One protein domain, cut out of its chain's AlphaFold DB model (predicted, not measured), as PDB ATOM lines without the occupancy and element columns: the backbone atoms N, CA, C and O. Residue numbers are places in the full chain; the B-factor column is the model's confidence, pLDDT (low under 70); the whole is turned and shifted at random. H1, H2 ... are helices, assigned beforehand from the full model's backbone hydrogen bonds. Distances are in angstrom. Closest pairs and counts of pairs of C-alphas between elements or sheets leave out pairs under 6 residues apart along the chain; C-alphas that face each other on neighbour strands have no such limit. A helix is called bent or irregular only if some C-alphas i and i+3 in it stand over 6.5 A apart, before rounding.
ATOM      1  N   PHE A 589      -0.798 -77.241  29.008       79.31
ATOM      2  CA  PHE A 589      -1.673 -76.322  28.276       79.31
ATOM      3  C   PHE A 589      -3.157 -76.598  28.487       79.31
ATOM      4  O   PHE A 589      -3.936 -75.657  28.575       79.31
ATOM      5  N   ASP A 590      -3.547 -77.870  28.566       78.81
ATOM      6  CA  ASP A 590      -4.944 -78.239  28.771       78.81
ATOM      7  C   ASP A 590      -5.388 -77.896  30.199       78.81
ATOM      8  O   ASP A 590      -6.517 -77.459  30.393       78.81
ATOM      9  N   ARG A 591      -4.486 -78.001  31.186       81.69
ATOM     10  CA  ARG A 591      -4.757 -77.529  32.554       81.69
ATOM     11  C   ARG A 591      -4.930 -76.016  32.608       81.69
ATOM     12  O   ARG A 591      -5.828 -75.523  33.284       81.69
ATOM     13  N   TRP A 592      -4.103 -75.270  31.874       85.69
ATOM     14  CA  TRP A 592      -4.186 -73.809  31.842       85.69
ATOM     15  C   TRP A 592      -5.489 -73.286  31.253       85.69
ATOM     16  O   TRP A 592      -5.903 -72.208  31.659       85.69
ATOM     17  N   VAL A 593      -6.165 -74.023  30.365       85.75
ATOM     18  CA  VAL A 593      -7.504 -73.622  29.890       85.75
ATOM     19  C   VAL A 593      -8.464 -73.437  31.065       85.75
ATOM     20  O   VAL A 593      -9.207 -72.460  31.092       85.75
ATOM     21  N   ASP A 594      -8.415 -74.344  32.042       83.06
ATOM     22  CA  ASP A 594      -9.311 -74.315  33.197       83.06
ATOM     23  C   ASP A 594      -8.765 -73.463  34.353       83.06
ATOM     24  O   ASP A 594      -9.519 -72.733  34.991       83.06
ATOM     25  N   GLN A 595      -7.465 -73.569  34.653       83.62
ATOM     26  CA  GLN A 595      -6.874 -72.996  35.871       83.62
ATOM     27  C   GLN A 595      -6.253 -71.608  35.681       83.62
ATOM     28  O   GLN A 595      -6.147 -70.856  36.649       83.62
ATOM     29  N   SER A 596      -5.759 -71.283  34.484       85.38
ATOM     30  CA  SER A 596      -4.992 -70.049  34.243       85.38
ATOM     31  C   SER A 596      -5.028 -69.624  32.765       85.38
ATOM     32  O   SER A 596      -3.977 -69.592  32.108       85.38
ATOM     33  N   PRO A 597      -6.207 -69.325  32.186       85.62
ATOM     34  CA  PRO A 597      -6.329 -68.991  30.763       85.62
ATOM     35  C   PRO A 597      -5.495 -67.760  30.369       85.62
ATOM     36  O   PRO A 597      -5.019 -67.653  29.236       85.62
ATOM     37  N   GLU A 598      -5.226 -66.860  31.315       85.88
ATOM     38  CA  GLU A 598      -4.315 -65.730  31.153       85.88
ATOM     39  C   GLU A 598      -2.876 -66.154  30.819       85.88
ATOM     40  O   GLU A 598      -2.217 -65.457  30.048       85.88
ATOM     41  N   LYS A 599      -2.392 -67.312  31.300       87.69
ATOM     42  CA  LYS A 599      -1.065 -67.837  30.927       87.69
ATOM     43  C   LYS A 599      -0.997 -68.172  29.441       87.69
ATOM     44  O   LYS A 599       0.011 -67.879  28.804       87.69
ATOM     45  N   LEU A 600      -2.070 -68.723  28.865       88.25
ATOM     46  CA  LEU A 600      -2.147 -69.011  27.427       88.25
ATOM     47  C   LEU A 600      -2.145 -67.721  26.599       88.25
ATOM     48  O   LEU A 600      -1.464 -67.644  25.578       88.25
ATOM     49  N   PHE A 601      -2.863 -66.694  27.054       88.00
ATOM     50  CA  PHE A 601      -2.859 -65.384  26.404       88.00
ATOM     51  C   PHE A 601      -1.482 -64.703  26.481       88.00
ATOM     52  O   PHE A 601      -0.966 -64.216  25.474       88.00
ATOM     53  N   MET A 602      -0.839 -64.725  27.651       87.25
ATOM     54  CA  MET A 602       0.509 -64.178  27.843       87.25
ATOM     55  C   MET A 602       1.568 -64.942  27.043       87.25
ATOM     56  O   MET A 602       2.482 -64.328  26.486       87.25
ATOM     57  N   LEU A 603       1.435 -66.266  26.934       88.69
ATOM     58  CA  LEU A 603       2.285 -67.075  26.068       88.69
ATOM     59  C   LEU A 603       2.087 -66.686  24.597       88.69
ATOM     60  O   LEU A 603       3.077 -66.516  23.893       88.69
ATOM     61  N   ALA A 604       0.849 -66.459  24.144       89.19
ATOM     62  CA  ALA A 604       0.575 -65.992  22.784       89.19
ATOM     63  C   ALA A 604       1.246 -64.640  22.481       89.19
ATOM     64  O   ALA A 604       1.915 -64.522  21.458       89.19
ATOM     65  N   LEU A 605       1.141 -63.659  23.390       86.69
ATOM     66  CA  LEU A 605       1.827 -62.359  23.273       86.69
ATOM     67  C   LEU A 605       3.351 -62.511  23.185       86.69
ATOM     68  O   LEU A 605       4.017 -61.872  22.367       86.69
ATOM     69  N   THR A 606       3.901 -63.388  24.025       87.56
ATOM     70  CA  THR A 606       5.342 -63.650  24.072       87.56
ATOM     71  C   THR A 606       5.816 -64.302  22.771       87.56
ATOM     72  O   THR A 606       6.813 -63.875  22.192       87.56
ATOM     73  N   LEU A 607       5.070 -65.286  22.261       87.50
ATOM     74  CA  LEU A 607       5.363 -65.981  21.007       87.50
ATOM     75  C   LEU A 607       5.191 -65.089  19.764       87.50
ATOM     76  O   LEU A 607       5.928 -65.271  18.799       87.50
ATOM     77  N   SER A 608       4.283 -64.104  19.784       85.19
ATOM     78  CA  SER A 608       4.116 -63.132  18.689       85.19
ATOM     79  C   SER A 608       5.189 -62.033  18.659       85.19
ATOM     80  O   SER A 608       5.159 -61.169  17.782       85.19
ATOM     81  N   GLY A 609       6.124 -62.031  19.617       77.06
ATOM     82  CA  GLY A 609       7.197 -61.040  19.716       77.06
ATOM     83  C   GLY A 609       6.783 -59.703  20.344       77.06
ATOM     84  O   GLY A 609       7.528 -58.731  20.223       77.06
ATOM     85  N   ASP A 610       5.625 -59.634  21.013       69.25
ATOM     86  CA  ASP A 610       5.196 -58.459  21.787       69.25
ATOM     87  C   ASP A 610       5.677 -58.608  23.238       69.25
ATOM     88  O   ASP A 610       4.952 -59.010  24.153       69.25
ATOM     89  N   THR A 611       6.979 -58.393  23.437       62.78
ATOM     90  CA  THR A 611       7.648 -58.611  24.724       62.78
ATOM     91  C   THR A 611       7.836 -57.298  25.470       62.78
ATOM     92  O   THR A 611       8.578 -56.428  25.013       62.78
ATOM     93  N   ARG A 612       7.229 -57.166  26.658       61.16
ATOM     94  CA  ARG A 612       7.507 -56.051  27.584       61.16
ATOM     95  C   ARG A 612       8.775 -56.258  28.427       61.16
ATOM     96  O   ARG A 612       9.108 -55.379  29.209       61.16
ATOM     97  N   GLY A 613       9.507 -57.362  28.239       59.78
ATOM     98  CA  GLY A 613      10.766 -57.625  28.948       59.78
ATOM     99  C   GLY A 613      10.562 -58.013  30.414       59.78
ATOM    100  O   GLY A 613      11.368 -57.648  31.264       59.78
ATOM    101  N   GLU A 614       9.471 -58.718  30.716       66.31
ATOM    102  CA  GLU A 614       9.104 -59.097  32.084       66.31
ATOM    103  C   GLU A 614       9.699 -60.469  32.466       66.31
ATOM    104  O   GLU A 614       9.581 -61.409  31.671       66.31
ATOM    105  N   PRO A 615      10.242 -60.655  33.689       70.19
ATOM    106  CA  PRO A 615      10.830 -61.923  34.151       70.19
ATOM    107  C   PRO A 615       9.918 -63.157  34.010       70.19
ATOM    108  O   PRO A 615      10.388 -64.276  33.823       70.19
ATOM    109  N   PHE A 616       8.598 -62.965  34.060       76.38
ATOM    110  CA  PHE A 616       7.610 -64.036  33.893       76.38
ATOM    111  C   PHE A 616       7.572 -64.623  32.465       76.38
ATOM    112  O   PHE A 616       7.213 -65.787  32.288       76.38
ATOM    113  N   GLN A 617       7.977 -63.862  31.439       79.00
ATOM    114  CA  GLN A 617       7.992 -64.331  30.046       79.00
ATOM    115  C   GLN A 617       9.037 -65.433  29.823       79.00
ATOM    116  O   GLN A 617       8.787 -66.382  29.080       79.00
ATOM    117  N   GLU A 618      10.181 -65.355  30.508       78.94
ATOM    118  CA  GLU A 618      11.228 -66.381  30.434       78.94
ATOM    119  C   GLU A 618      10.763 -67.718  31.018       78.94
ATOM    120  O   GLU A 618      11.064 -68.779  30.467       78.94
ATOM    121  N   VAL A 619       9.996 -67.664  32.110       80.50
ATOM    122  CA  VAL A 619       9.398 -68.846  32.742       80.50
ATOM    123  C   VAL A 619       8.401 -69.503  31.785       80.50
ATOM    124  O   VAL A 619       8.516 -70.700  31.524       80.50
ATOM    125  N   LEU A 620       7.503 -68.720  31.176       83.62
ATOM    126  CA  LEU A 620       6.529 -69.225  30.201       83.62
ATOM    127  C   LEU A 620       7.192 -69.868  28.976       83.62
ATOM    128  O   LEU A 620       6.752 -70.924  28.523       83.62
ATOM    129  N   LEU A 621       8.258 -69.265  28.438       84.56
ATOM    130  CA  LEU A 621       8.995 -69.834  27.304       84.56
ATOM    131  C   LEU A 621       9.709 -71.139  27.679       84.56
ATOM    132  O   LEU A 621       9.738 -72.077  26.880       84.56
ATOM    133  N   ARG A 622      10.254 -71.228  28.896       81.25
ATOM    134  CA  ARG A 622      10.872 -72.460  29.400       81.25
ATOM    135  C   ARG A 622       9.838 -73.576  29.548       81.25
ATOM    136  O   ARG A 622      10.089 -74.690  29.091       81.25
ATOM    137  N   GLU A 623       8.680 -73.282  30.133       79.75
ATOM    138  CA  GLU A 623       7.568 -74.233  30.269       79.75
ATOM    139  C   GLU A 623       7.001 -74.662  28.909       79.75
ATOM    140  O   GLU A 623       6.692 -75.839  28.715       79.75
ATOM    141  N   TRP A 624       6.928 -73.737  27.946       86.31
ATOM    142  CA  TRP A 624       6.535 -74.006  26.563       86.31
ATOM    143  C   TRP A 624       7.464 -75.020  25.890       86.31
ATOM    144  O   TRP A 624       7.009 -76.060  25.412       86.31
ATOM    145  N   VAL A 625       8.774 -74.752  25.895       84.81
ATOM    146  CA  VAL A 625       9.772 -75.643  25.285       84.81
ATOM    147  C   VAL A 625       9.818 -76.990  26.002       84.81
ATOM    148  O   VAL A 625       9.891 -78.028  25.344       84.81
ATOM    149  N   ARG A 626       9.732 -76.996  27.338       79.38
ATOM    150  CA  ARG A 626       9.671 -78.227  28.134       79.38
ATOM    151  C   ARG A 626       8.467 -79.079  27.736       79.38
ATOM    152  O   ARG A 626       8.661 -80.213  27.320       79.38
ATOM    153  N   SER A 627       7.268 -78.499  27.728       79.75
ATOM    154  CA  SER A 627       6.036 -79.214  27.368       79.75
ATOM    155  C   SER A 627       6.076 -79.774  25.940       79.75
ATOM    156  O   SER A 627       5.550 -80.851  25.677       79.75
ATOM    157  N   LEU A 628       6.709 -79.068  24.997       83.50
ATOM    158  CA  LEU A 628       6.927 -79.570  23.639       83.50
ATOM    159  C   LEU A 628       7.888 -80.767  23.605       83.50
ATOM    160  O   LEU A 628       7.629 -81.740  22.894       83.50
ATOM    161  N   ASN A 629       8.975 -80.718  24.375       80.50
ATOM    162  CA  ASN A 629       9.887 -81.853  24.516       80.50
ATOM    163  C   ASN A 629       9.190 -83.051  25.171       80.50
ATOM    164  O   ASN A 629       9.361 -84.164  24.683       80.50
ATOM    165  N   ASP A 630       8.333 -82.823  26.168       76.19
ATOM    166  CA  ASP A 630       7.547 -83.877  26.814       76.19
ATOM    167  C   ASP A 630       6.623 -84.582  25.793       76.19
ATOM    168  O   ASP A 630       6.565 -85.812  25.750       76.19
ATOM    169  N   ILE A 631       5.979 -83.838  24.877       79.69
ATOM    170  CA  ILE A 631       5.184 -84.412  23.765       79.69
ATOM    171  C   ILE A 631       6.059 -85.258  22.821       79.69
ATOM    172  O   ILE A 631       5.626 -86.302  22.331       79.69
ATOM    173  N   LYS A 632       7.288 -84.817  22.544       80.81
ATOM    174  CA  LYS A 632       8.232 -85.531  21.670       80.81
ATOM    175  C   LYS A 632       8.785 -86.803  22.321       80.81
ATOM    176  O   LYS A 632       8.962 -87.817  21.646       80.81
ATOM    177  N   GLU A 633       9.057 -86.771  23.618       76.62
ATOM    178  CA  GLU A 633       9.452 -87.958  24.379       76.62
ATOM    179  C   GLU A 633       8.296 -88.960  24.445       76.62
ATOM    180  O   GLU A 633       8.474 -90.137  24.124       76.62
ATOM    181  N   ALA A 634       7.088 -88.474  24.741       73.81
ATOM    182  CA  ALA A 634       5.854 -89.251  24.724       73.81
ATOM    183  C   ALA A 634       5.607 -89.928  23.364       73.81
ATOM    184  O   ALA A 634       5.220 -91.096  23.314       73.81
ATOM    185  N   SER A 635       5.898 -89.249  22.249       77.94
ATOM    186  CA  SER A 635       5.750 -89.837  20.912       77.94
ATOM    187  C   SER A 635       6.750 -90.947  20.594       77.94
ATOM    188  O   SER A 635       6.497 -91.770  19.710       77.94
ATOM    189  N   SER A 636       7.846 -91.023  21.347       73.62
ATOM    190  CA  SER A 636       8.881 -92.049  21.210       73.62
ATOM    191  C   SER A 636       8.677 -93.238  22.166       73.62
ATOM    192  O   SER A 636       9.312 -94.276  21.986       73.62
ATOM    193  N   ALA A 637       7.778 -93.131  23.154       68.25
ATOM    194  CA  ALA A 637       7.547 -94.147  24.189       68.25
ATOM    195  C   ALA A 637       6.805 -95.385  23.658       68.25
ATOM    196  O   ALA A 637       5.813 -95.242  22.953       68.25
ATOM    197  N   ALA A 638       7.253 -96.596  24.003       57.94
ATOM    198  CA  ALA A 638       6.803 -97.852  23.384       57.94
ATOM    199  C   ALA A 638       5.327 -98.243  23.631       57.94
ATOM    200  O   ALA A 638       4.800 -99.064  22.883       57.94
ATOM    201  N   ASP A 639       4.663 -97.676  24.643       59.72
ATOM    202  CA  ASP A 639       3.303 -98.055  25.053       59.72
ATOM    203  C   ASP A 639       2.237 -97.040  24.586       59.72
ATOM    204  O   ASP A 639       2.481 -95.837  24.495       59.72
ATOM    205  N   ILE A 640       1.047 -97.558  24.278       52.00
ATOM    206  CA  ILE A 640      -0.147 -96.851  23.796       52.00
ATOM    207  C   ILE A 640      -1.113 -96.469  24.929       52.00
ATOM    208  O   ILE A 640      -1.897 -95.528  24.779       52.00
ATOM    209  N   ASP A 641      -1.090 -97.197  26.048       51.72
ATOM    210  CA  ASP A 641      -2.125 -97.117  27.081       51.72
ATOM    211  C   ASP A 641      -1.826 -96.020  28.118       51.72
ATOM    212  O   ASP A 641      -0.847 -96.094  28.867       51.72
ATOM    213  N   GLY A 642      -2.697 -95.004  28.158       53.53
ATOM    214  CA  GLY A 642      -2.607 -93.858  29.069       53.53
ATOM    215  C   GLY A 642      -1.861 -92.634  28.524       53.53
ATOM    216  O   GLY A 642      -1.628 -91.694  29.281       53.53
ATOM    217  N   LEU A 643      -1.497 -92.606  27.232       61.97
ATOM    218  CA  LEU A 643      -0.835 -91.444  26.630       61.97
ATOM    219  C   LEU A 643      -1.806 -90.261  26.513       61.97
ATOM    220  O   LEU A 643      -2.769 -90.291  25.740       61.97
ATOM    221  N   LEU A 644      -1.540 -89.210  27.282       65.62
ATOM    222  CA  LEU A 644      -2.322 -87.983  27.279       65.62
ATOM    223  C   LEU A 644      -1.645 -86.943  26.385       65.62
ATOM    224  O   LEU A 644      -0.441 -86.719  26.463       65.62
ATOM    225  N   ILE A 645      -2.423 -86.354  25.479       73.56
ATOM    226  CA  ILE A 645      -1.918 -85.495  24.402       73.56
ATOM    227  C   ILE A 645      -2.649 -84.153  24.460       73.56
ATOM    228  O   ILE A 645      -3.874 -84.166  24.605       73.56
ATOM    229  N   PRO A 646      -1.947 -83.009  24.344       75.50
ATOM    230  CA  PRO A 646      -2.585 -81.698  24.393       75.50
ATOM    231  C   PRO A 646      -3.473 -81.460  23.187       75.50
ATOM    232  O   PRO A 646      -3.038 -81.684  22.058       75.50
ATOM    233  N   ALA A 647      -4.674 -80.933  23.406       76.62
ATOM    234  CA  ALA A 647      -5.558 -80.556  22.306       76.62
ATOM    235  C   ALA A 647      -6.196 -79.186  22.530       76.62
ATOM    236  O   ALA A 647      -5.880 -78.243  21.803       76.62
ATOM    237  N   GLU A 648      -7.051 -79.046  23.542       80.44
ATOM    238  CA  GLU A 648      -7.836 -77.823  23.742       80.44
ATOM    239  C   GLU A 648      -6.975 -76.626  24.176       80.44
ATOM    240  O   GLU A 648      -7.189 -75.510  23.697       80.44
ATOM    241  N   GLY A 649      -5.929 -76.840  24.976       85.50
ATOM    242  CA  GLY A 649      -4.975 -75.797  25.349       85.50
ATOM    243  C   GLY A 649      -4.171 -75.273  24.165       85.50
ATOM    244  O   GLY A 649      -4.063 -74.062  23.976       85.50
ATOM    245  N   LEU A 650      -3.671 -76.168  23.305       87.75
ATOM    246  CA  LEU A 650      -2.947 -75.766  22.092       87.75
ATOM    247  C   LEU A 650      -3.861 -75.077  21.074       87.75
ATOM    248  O   LEU A 650      -3.440 -74.136  20.410       87.75
ATOM    249  N   LYS A 651      -5.118 -75.512  20.964       88.56
ATOM    250  CA  LYS A 651      -6.134 -74.876  20.118       88.56
ATOM    251  C   LYS A 651      -6.500 -73.478  20.624       88.56
ATOM    252  O   LYS A 651      -6.626 -72.550  19.824       88.56
ATOM    253  N   THR A 652      -6.618 -73.306  21.939       88.94
ATOM    254  CA  THR A 652      -6.844 -71.997  22.568       88.94
ATOM    255  C   THR A 652      -5.649 -71.074  22.326       88.94
ATOM    256  O   THR A 652      -5.825 -69.954  21.848       88.94
ATOM    257  N   LEU A 653      -4.424 -71.571  22.538       89.88
ATOM    258  CA  LEU A 653      -3.192 -70.839  22.237       89.88
ATOM    259  C   LEU A 653      -3.111 -70.433  20.760       89.88
ATOM    260  O   LEU A 653      -2.817 -69.282  20.456       89.88
ATOM    261  N   LEU A 654      -3.416 -71.356  19.842       90.94
ATOM    262  CA  LEU A 654      -3.472 -71.091  18.405       90.94
ATOM    263  C   LEU A 654      -4.476 -69.981  18.078       90.94
ATOM    264  O   LEU A 654      -4.186 -69.126  17.242       90.94
ATOM    265  N   THR A 655      -5.634 -69.982  18.738       90.25
ATOM    266  CA  THR A 655      -6.669 -68.959  18.553       90.25
ATOM    267  C   THR A 655      -6.153 -67.585  18.971       90.25
ATOM    268  O   THR A 655      -6.229 -66.648  18.180       90.25
ATOM    269  N   TYR A 656      -5.556 -67.464  20.163       90.69
ATOM    270  CA  TYR A 656      -4.965 -66.202  20.617       90.69
ATOM    271  C   TYR A 656      -3.819 -65.742  19.716       90.69
ATOM    272  O   TYR A 656      -3.799 -64.590  19.290       90.69
ATOM    273  N   LEU A 657      -2.902 -66.643  19.362       88.69
ATOM    274  CA  LEU A 657      -1.754 -66.314  18.524       88.69
ATOM    275  C   LEU A 657      -2.189 -65.827  17.133       88.69
ATOM    276  O   LEU A 657      -1.653 -64.843  16.639       88.69
ATOM    277  N   SER A 658      -3.214 -66.446  16.539       87.25
ATOM    278  CA  SER A 658      -3.749 -66.039  15.228       87.25
ATOM    279  C   SER A 658      -4.409 -64.653  15.250       87.25
ATOM    280  O   SER A 658      -4.476 -64.000  14.211       87.25
ATOM    281  N   MET A 659      -4.895 -64.202  16.414       86.31
ATOM    282  CA  MET A 659      -5.493 -62.872  16.597       86.31
ATOM    283  C   MET A 659      -4.454 -61.774  16.866       86.31
ATOM    284  O   MET A 659      -4.714 -60.611  16.562       86.31
ATOM    285  N   ILE A 660      -3.313 -62.125  17.463       86.56
ATOM    286  CA  ILE A 660      -2.305 -61.174  17.962       86.56
ATOM    287  C   ILE A 660      -1.121 -61.035  16.992       86.56
ATOM    288  O   ILE A 660      -0.576 -59.940  16.832       86.56
ATOM    289  N   ASP A 661      -0.709 -62.123  16.336       82.62
ATOM    290  CA  ASP A 661       0.429 -62.126  15.415       82.62
ATOM    291  C   ASP A 661       0.152 -61.214  14.206       82.62
ATOM    292  O   ASP A 661      -0.857 -61.341  13.513       82.62
ATOM    293  N   ARG A 662       1.084 -60.297  13.909       78.12
ATOM    294  CA  ARG A 662       0.967 -59.343  12.790       78.12
ATOM    295  C   ARG A 662       0.925 -60.023  11.418       78.12
ATOM    296  O   ARG A 662       0.400 -59.442  10.470       78.12
ATOM    297  N   GLN A 663       1.501 -61.217  11.295       79.62
ATOM    298  CA  GLN A 663       1.420 -62.060  10.102       79.62
ATOM    299  C   GLN A 663       0.184 -62.975  10.125       79.62
ATOM    300  O   GLN A 663      -0.157 -63.555   9.089       79.62
ATOM    301  N   GLY A 664      -0.497 -63.083  11.272       79.56
ATOM    302  CA  GLY A 664      -1.695 -63.890  11.488       79.56
ATOM    303  C   GLY A 664      -1.529 -65.316  10.968       79.56
ATOM    304  O   GLY A 664      -0.539 -65.993  11.233       79.56
ATOM    305  N   GLU A 665      -2.469 -65.743  10.129       79.88
ATOM    306  CA  GLU A 665      -2.502 -67.049   9.448       79.88
ATOM    307  C   GLU A 665      -1.270 -67.373   8.576       79.88
ATOM    308  O   GLU A 665      -1.023 -68.532   8.228       79.88
ATOM    309  N   LYS A 666      -0.492 -66.358   8.184       80.50
ATOM    310  CA  LYS A 666       0.717 -66.532   7.365       80.50
ATOM    311  C   LYS A 666       1.980 -66.752   8.203       80.50
ATOM    312  O   LYS A 666       3.019 -67.056   7.623       80.50
ATOM    313  N   SER A 667       1.897 -66.620   9.528       86.69
ATOM    314  CA  SER A 667       3.016 -66.854  10.443       86.69
ATOM    315  C   SER A 667       3.463 -68.325  10.394       86.69
ATOM    316  O   SER A 667       2.635 -69.222  10.598       86.69
ATOM    317  N   PRO A 668       4.761 -68.619  10.169       88.56
ATOM    318  CA  PRO A 668       5.271 -69.989  10.188       88.56
ATOM    319  C   PRO A 668       4.985 -70.712  11.510       88.56
ATOM    320  O   PRO A 668       4.703 -71.909  11.500       88.56
ATOM    321  N   LEU A 669       5.012 -69.995  12.639       89.00
ATOM    322  CA  LEU A 669       4.723 -70.562  13.957       89.00
ATOM    323  C   LEU A 669       3.254 -70.996  14.064       89.00
ATOM    324  O   LEU A 669       2.977 -72.118  14.488       89.00
ATOM    325  N   VAL A 670       2.324 -70.151  13.609       89.38
ATOM    326  CA  VAL A 670       0.878 -70.448  13.577       89.38
ATOM    327  C   VAL A 670       0.589 -71.682  12.715       89.38
ATOM    328  O   VAL A 670      -0.183 -72.552  13.121       89.38
ATOM    329  N   GLN A 671       1.247 -71.822  11.561       91.69
ATOM    330  CA  GLN A 671       1.060 -72.970  10.664       91.69
ATOM    331  C   GLN A 671       1.550 -74.292  11.271       91.69
ATOM    332  O   GLN A 671       0.857 -75.314  11.192       91.69
ATOM    333  N   HIS A 672       2.722 -74.286  11.912       92.19
ATOM    334  CA  HIS A 672       3.243 -75.478  12.582       92.19
ATOM    335  C   HIS A 672       2.409 -75.837  13.817       92.19
ATOM    336  O   HIS A 672       2.094 -77.009  14.018       92.19
ATOM    337  N   LEU A 673       1.973 -74.844  14.599       90.31
ATOM    338  CA  LEU A 673       1.097 -75.063  15.748       90.31
ATOM    339  C   LEU A 673      -0.268 -75.627  15.328       90.31
ATOM    340  O   LEU A 673      -0.763 -76.565  15.949       90.31
ATOM    341  N   ARG A 674      -0.850 -75.135  14.230       92.88
ATOM    342  CA  ARG A 674      -2.066 -75.718  13.643       92.88
ATOM    343  C   ARG A 674      -1.859 -77.176  13.244       92.88
ATOM    344  O   ARG A 674      -2.716 -78.008  13.525       92.88
ATOM    345  N   SER A 675      -0.726 -77.487  12.622       92.06
ATOM    346  CA  SER A 675      -0.380 -78.861  12.240       92.06
ATOM    347  C   SER A 675      -0.259 -79.775  13.462       92.06
ATOM    348  O   SER A 675      -0.765 -80.895  13.433       92.06
ATOM    349  N   LEU A 676       0.325 -79.279  14.561       90.06
ATOM    350  CA  LEU A 676       0.393 -79.997  15.836       90.06
ATOM    351  C   LEU A 676      -1.005 -80.277  16.408       90.06
ATOM    352  O   LEU A 676      -1.302 -81.414  16.769       90.06
ATOM    353  N   VAL A 677      -1.876 -79.261  16.452       89.62
ATOM    354  CA  VAL A 677      -3.259 -79.403  16.943       89.62
ATOM    355  C   VAL A 677      -4.026 -80.441  16.122       89.62
ATOM    356  O   VAL A 677      -4.653 -81.326  16.700       89.62
ATOM    357  N   MET A 678      -3.932 -80.391  14.789       90.38
ATOM    358  CA  MET A 678      -4.604 -81.356  13.911       90.38
ATOM    359  C   MET A 678      -4.086 -82.785  14.108       90.38
ATOM    360  O   MET A 678      -4.889 -83.715  14.186       90.38
ATOM    361  N   ALA A 679      -2.765 -82.970  14.218       89.44
ATOM    362  CA  ALA A 679      -2.172 -84.283  14.465       89.44
ATOM    363  C   ALA A 679      -2.668 -84.873  15.796       89.44
ATOM    364  O   ALA A 679      -3.073 -86.035  15.853       89.44
ATOM    365  N   ASN A 680      -2.701 -84.051  16.847       87.06
ATOM    366  CA  ASN A 680      -3.160 -84.455  18.172       87.06
ATOM    367  C   ASN A 680      -4.652 -84.812  18.189       87.06
ATOM    368  O   ASN A 680      -5.015 -85.868  18.705       87.06
ATOM    369  N   GLN A 681      -5.509 -83.983  17.588       85.19
ATOM    370  CA  GLN A 681      -6.952 -84.238  17.504       85.19
ATOM    371  C   GLN A 681      -7.265 -85.502  16.699       85.19
ATOM    372  O   GLN A 681      -8.057 -86.331  17.141       85.19
ATOM    373  N   THR A 682      -6.594 -85.689  15.557       86.56
ATOM    374  CA  THR A 682      -6.776 -86.877  14.709       86.56
ATOM    375  C   THR A 682      -6.433 -88.152  15.474       86.56
ATOM    376  O   THR A 682      -7.181 -89.126  15.423       86.56
ATOM    377  N   TYR A 683      -5.328 -88.152  16.224       84.38
ATOM    378  CA  TYR A 683      -4.948 -89.310  17.025       84.38
ATOM    379  C   TYR A 683      -5.905 -89.551  18.202       84.38
ATOM    380  O   TYR A 683      -6.291 -90.698  18.436       84.38
ATOM    381  N   GLN A 684      -6.332 -88.495  18.905       78.06
ATOM    382  CA  GLN A 684      -7.289 -88.594  20.015       78.06
ATOM    383  C   GLN A 684      -8.638 -89.184  19.593       78.06
ATOM    384  O   GLN A 684      -9.186 -89.995  20.332       78.06
ATOM    385  N   GLN A 685      -9.140 -88.800  18.416       78.56
ATOM    386  CA  GLN A 685     -10.404 -89.290  17.849       78.56
ATOM    387  C   GLN A 685     -10.280 -90.682  17.211       78.56
ATOM    388  O   GLN A 685     -11.274 -91.280  16.805       78.56
ATOM    389  N   SER A 686      -9.059 -91.201  17.080       79.69
ATOM    390  CA  SER A 686      -8.814 -92.512  16.495       79.69
ATOM    391  C   SER A 686      -9.034 -93.638  17.511       79.69
ATOM    392  O   SER A 686      -9.007 -93.428  18.719       79.69
ATOM    393  N   ARG A 687      -9.096 -94.887  17.032       72.44
ATOM    394  CA  ARG A 687      -9.076 -96.094  17.887       72.44
ATOM    395  C   ARG A 687      -7.741 -96.341  18.617       72.44
ATOM    396  O   ARG A 687      -7.556 -97.404  19.195       72.44
ATOM    397  N   LYS A 688      -6.776 -95.412  18.519       74.88
ATOM    398  CA  LYS A 688      -5.434 -95.472  19.138       74.88
ATOM    399  C   LYS A 688      -4.672 -96.783  18.874       74.88
ATOM    400  O   LYS A 688      -3.896 -97.255  19.696       74.88
ATOM    401  N   LEU A 689      -4.881 -97.361  17.689       77.69
ATOM    402  CA  LEU A 689      -4.153 -98.538  17.218       77.69
ATOM    403  C   LEU A 689      -2.691 -98.184  16.902       77.69
ATOM    404  O   LEU A 689      -2.371 -97.027  16.617       77.69
ATOM    405  N   ALA A 690      -1.821 -99.198  16.857       78.25
ATOM    406  CA  ALA A 690      -0.391 -99.031  16.581       78.25
ATOM    407  C   ALA A 690      -0.103 -98.192  15.317       78.25
ATOM    408  O   ALA A 690       0.748 -97.307  15.352       78.25
ATOM    409  N   ALA A 691      -0.868 -98.395  14.238       83.19
ATOM    410  CA  ALA A 691      -0.724 -97.638  12.991       83.19
ATOM    411  C   ALA A 691      -1.061 -96.140  13.141       83.19
ATOM    412  O   ALA A 691      -0.382 -95.286  12.573       83.19
ATOM    413  N   HIS A 692      -2.085 -95.797  13.930       85.12
ATOM    414  CA  HIS A 692      -2.428 -94.396  14.199       85.12
ATOM    415  C   HIS A 692      -1.348 -93.718  15.044       85.12
ATOM    416  O   HIS A 692      -1.044 -92.547  14.823       85.12
ATOM    417  N   ARG A 693      -0.743 -94.462  15.982       81.88
ATOM    418  CA  ARG A 693       0.391 -93.976  16.775       81.88
ATOM    419  C   ARG A 693       1.593 -93.710  15.887       81.88
ATOM    420  O   ARG A 693       2.167 -92.641  15.998       81.88
ATOM    421  N   GLU A 694       1.964 -94.632  15.005       85.75
ATOM    422  CA  GLU A 694       3.114 -94.447  14.112       85.75
ATOM    423  C   GLU A 694       2.963 -93.189  13.240       85.75
ATOM    424  O   GLU A 694       3.885 -92.375  13.155       85.75
ATOM    425  N   ALA A 695       1.766 -92.964  12.685       87.62
ATOM    426  CA  ALA A 695       1.449 -91.755  11.925       87.62
ATOM    427  C   ALA A 695       1.529 -90.473  12.779       87.62
ATOM    428  O   ALA A 695       2.095 -89.459  12.350       87.62
ATOM    429  N   TRP A 696       0.991 -90.511  14.002       89.81
ATOM    430  CA  TRP A 696       1.074 -89.396  14.944       89.81
ATOM    431  C   TRP A 696       2.524 -89.120  15.362       89.81
ATOM    432  O   TRP A 696       3.002 -88.000  15.199       89.81
ATOM    433  N   SER A 697       3.266 -90.138  15.799       87.12
ATOM    434  CA  SER A 697       4.669 -90.041  16.202       87.12
ATOM    435  C   SER A 697       5.562 -89.498  15.088       87.12
ATOM    436  O   SER A 697       6.374 -88.608  15.346       87.12
ATOM    437  N   GLY A 698       5.372 -89.954  13.844       88.94
ATOM    438  CA  GLY A 698       6.080 -89.415  12.678       88.94
ATOM    439  C   GLY A 698       5.801 -87.924  12.449       88.94
ATOM    440  O   GLY A 698       6.720 -87.153  12.157       88.94
ATOM    441  N   SER A 699       4.555 -87.493  12.668       91.06
ATOM    442  CA  SER A 699       4.167 -86.079  12.591       91.06
ATOM    443  C   SER A 699       4.823 -85.254  13.706       91.06
ATOM    444  O   SER A 699       5.433 -84.219  13.433       91.06
ATOM    445  N   ILE A 700       4.775 -85.730  14.957       90.19
ATOM    446  CA  ILE A 700       5.379 -85.058  16.120       90.19
ATOM    447  C   ILE A 700       6.894 -84.898  15.967       90.19
ATOM    448  O   ILE A 700       7.424 -83.824  16.257       90.19
ATOM    449  N   ALA A 701       7.583 -85.931  15.469       88.31
ATOM    450  CA  ALA A 701       9.031 -85.921  15.266       88.31
ATOM    451  C   ALA A 701       9.503 -84.788  14.339       88.31
ATOM    452  O   ALA A 701      10.631 -84.317  14.477       88.31
ATOM    453  N   THR A 702       8.630 -84.331  13.437       91.44
ATOM    454  CA  THR A 702       8.916 -83.242  12.496       91.44
ATOM    455  C   THR A 702       8.395 -81.895  13.000       91.44
ATOM    456  O   THR A 702       9.106 -80.896  12.953       91.44
ATOM    457  N   ILE A 703       7.157 -81.851  13.503       92.62
ATOM    458  CA  ILE A 703       6.469 -80.599  13.845       92.62
ATOM    459  C   ILE A 703       7.076 -79.941  15.088       92.62
ATOM    460  O   ILE A 703       7.320 -78.734  15.085       92.62
ATOM    461  N   VAL A 704       7.339 -80.716  16.148       89.88
ATOM    462  CA  VAL A 704       7.811 -80.168  17.430       89.88
ATOM    463  C   VAL A 704       9.165 -79.455  17.298       89.88
ATOM    464  O   VAL A 704       9.256 -78.307  17.736       89.88
ATOM    465  N   PRO A 705      10.207 -80.043  16.668       91.31
ATOM    466  CA  PRO A 705      11.477 -79.342  16.467       91.31
ATOM    467  C   PRO A 705      11.335 -78.021  15.700       91.31
ATOM    468  O   PRO A 705      11.988 -77.042  16.061       91.31
ATOM    469  N   SER A 706      10.458 -77.964  14.693       92.06
ATOM    470  CA  SER A 706      10.196 -76.737  13.932       92.06
ATOM    471  C   SER A 706       9.554 -75.647  14.790       92.06
ATOM    472  O   SER A 706       9.940 -74.486  14.695       92.06
ATOM    473  N   ILE A 707       8.612 -76.007  15.669       90.31
ATOM    474  CA  ILE A 707       8.000 -75.062  16.615       90.31
ATOM    475  C   ILE A 707       9.046 -74.527  17.605       90.31
ATOM    476  O   ILE A 707       9.103 -73.321  17.848       90.31
ATOM    477  N   ILE A 708       9.900 -75.400  18.150       89.19
ATOM    478  CA  ILE A 708      10.969 -74.995  19.076       89.19
ATOM    479  C   ILE A 708      11.945 -74.034  18.381       89.19
ATOM    480  O   ILE A 708      12.289 -73.004  18.951       89.19
ATOM    481  N   ALA A 709      12.340 -74.312  17.135       87.88
ATOM    482  CA  ALA A 709      13.241 -73.447  16.366       87.88
ATOM    483  C   ALA A 709      12.653 -72.054  16.060       87.88
ATOM    484  O   ALA A 709      13.400 -71.091  15.903       87.88
ATOM    485  N   LEU A 710      11.324 -71.950  15.973       86.94
ATOM    486  CA  LEU A 710      10.588 -70.701  15.753       86.94
ATOM    487  C   LEU A 710      10.229 -69.970  17.055       86.94
ATOM    488  O   LEU A 710       9.699 -68.861  17.005       86.94
ATOM    489  N   THR A 711      10.494 -70.576  18.214       84.69
ATOM    490  CA  THR A 711      10.242 -69.953  19.515       84.69
ATOM    491  C   THR A 711      11.260 -68.823  19.736       84.69
ATOM    492  O   THR A 711      12.449 -69.031  19.482       84.69
TER     493      THR A 711
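What this domain is: This is residues 589 to 711 of the 717 residues of the protein "Metallophos domain-containing protein" of Rhizobium sp. 24NR (UniProt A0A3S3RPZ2). The longest helix, H3, starts a set of four helices side by side in the order H3, H6, H5, H4, each running opposite to the next, and H2 crosses at a steep angle between H4 and H3 to complete a ring. Short H1 packs on H2 and on residues 648 to 652 of H4, and a long link after H3 leads to H4. The 123 printed residues hold six named helices, H1 to H6 in order along the chain, and no named strand; the class is all helix. The whole is compact, with a radius of gyration of the C-alphas of 14.4 A, and elongated, spanning 45 by 29 by 23 A.

Where its parts are: Find C-alpha 615 at (10.830, -61.923, 34.151); from there H3 runs through residues 615 to 636, 32.8 A, to C-alpha 636 at (8.881, -92.049, 21.210). H6, residues 690 to 710, is 30.4 A long and ends at C-alpha 710, at (10.588, -70.701, 15.753). H5 covers residues 668 to 684, 24.5 A, and H4 residues 648 to 660, 18.5 A. Look earlier for H2, residues 597 to 607, 15.5 A, and H1, residues 589 to 595, 9.8 A.

How they stand to each other: Begin at H3, which touches H6 at a shallow tilt of 28 degrees, opposite ways; the closest C-alphas, of Ser 635 and Ser 697, are 4.8 A apart. H6 has a kink of 25 degrees near residue 699; it is neither bent nor irregular, but only just: C-alphas 701 and 704 are 6.3 A apart. H5 and H6 form a helical hairpin at a shallow tilt of 20 degrees, closest at the C-alphas of Ala 679 and Trp 696, 6.1 A. H4 and H5 form another, at 22 degrees, where residues 670 to 677 alone of H5 touch H4; the C-alphas of Lys 651 and Val 677 are closest, 6.2 A. H2 touches H4 at a steep tilt of 51 degrees, the same way, with the C-alphas of Ala 604 and Leu 657 closest, 4.9 A. H2 also touches residues 617 to 621 alone of H3, about perpendicular at 87 degrees, closest at the C-alphas of Leu 603 and Leu 620, 6.3 A. H1 touches H4, with residues 648 to 652 of H4 alone, about perpendicular at 89 degrees; the closest C-alphas, of Asp 590 and Gly 649, are 4.2 A apart. H1 and H2 form a helical hairpin at a steep tilt of 42 degrees, closest at the C-alphas of Trp 592 and Lys 599, 6.8 A. Among the pairs that are apart are H3 and H4, and H3 and H5. In H2, H4 and H5 every O i to N i+4 pair is within hydrogen-bond range; in H1 2 of 3 are, in H3 17 of 18, in H6 14 of 17.

The domain as a whole: The two C-alphas farthest apart, of Arg 612 and Leu 689, are 45.3 A apart. The printed part has no cut. The link from H3 to H4, 11 residues, is long. The mean pLDDT of the printed part is 82.0, and residues 610 to 614 and 637 to 644 are under 70.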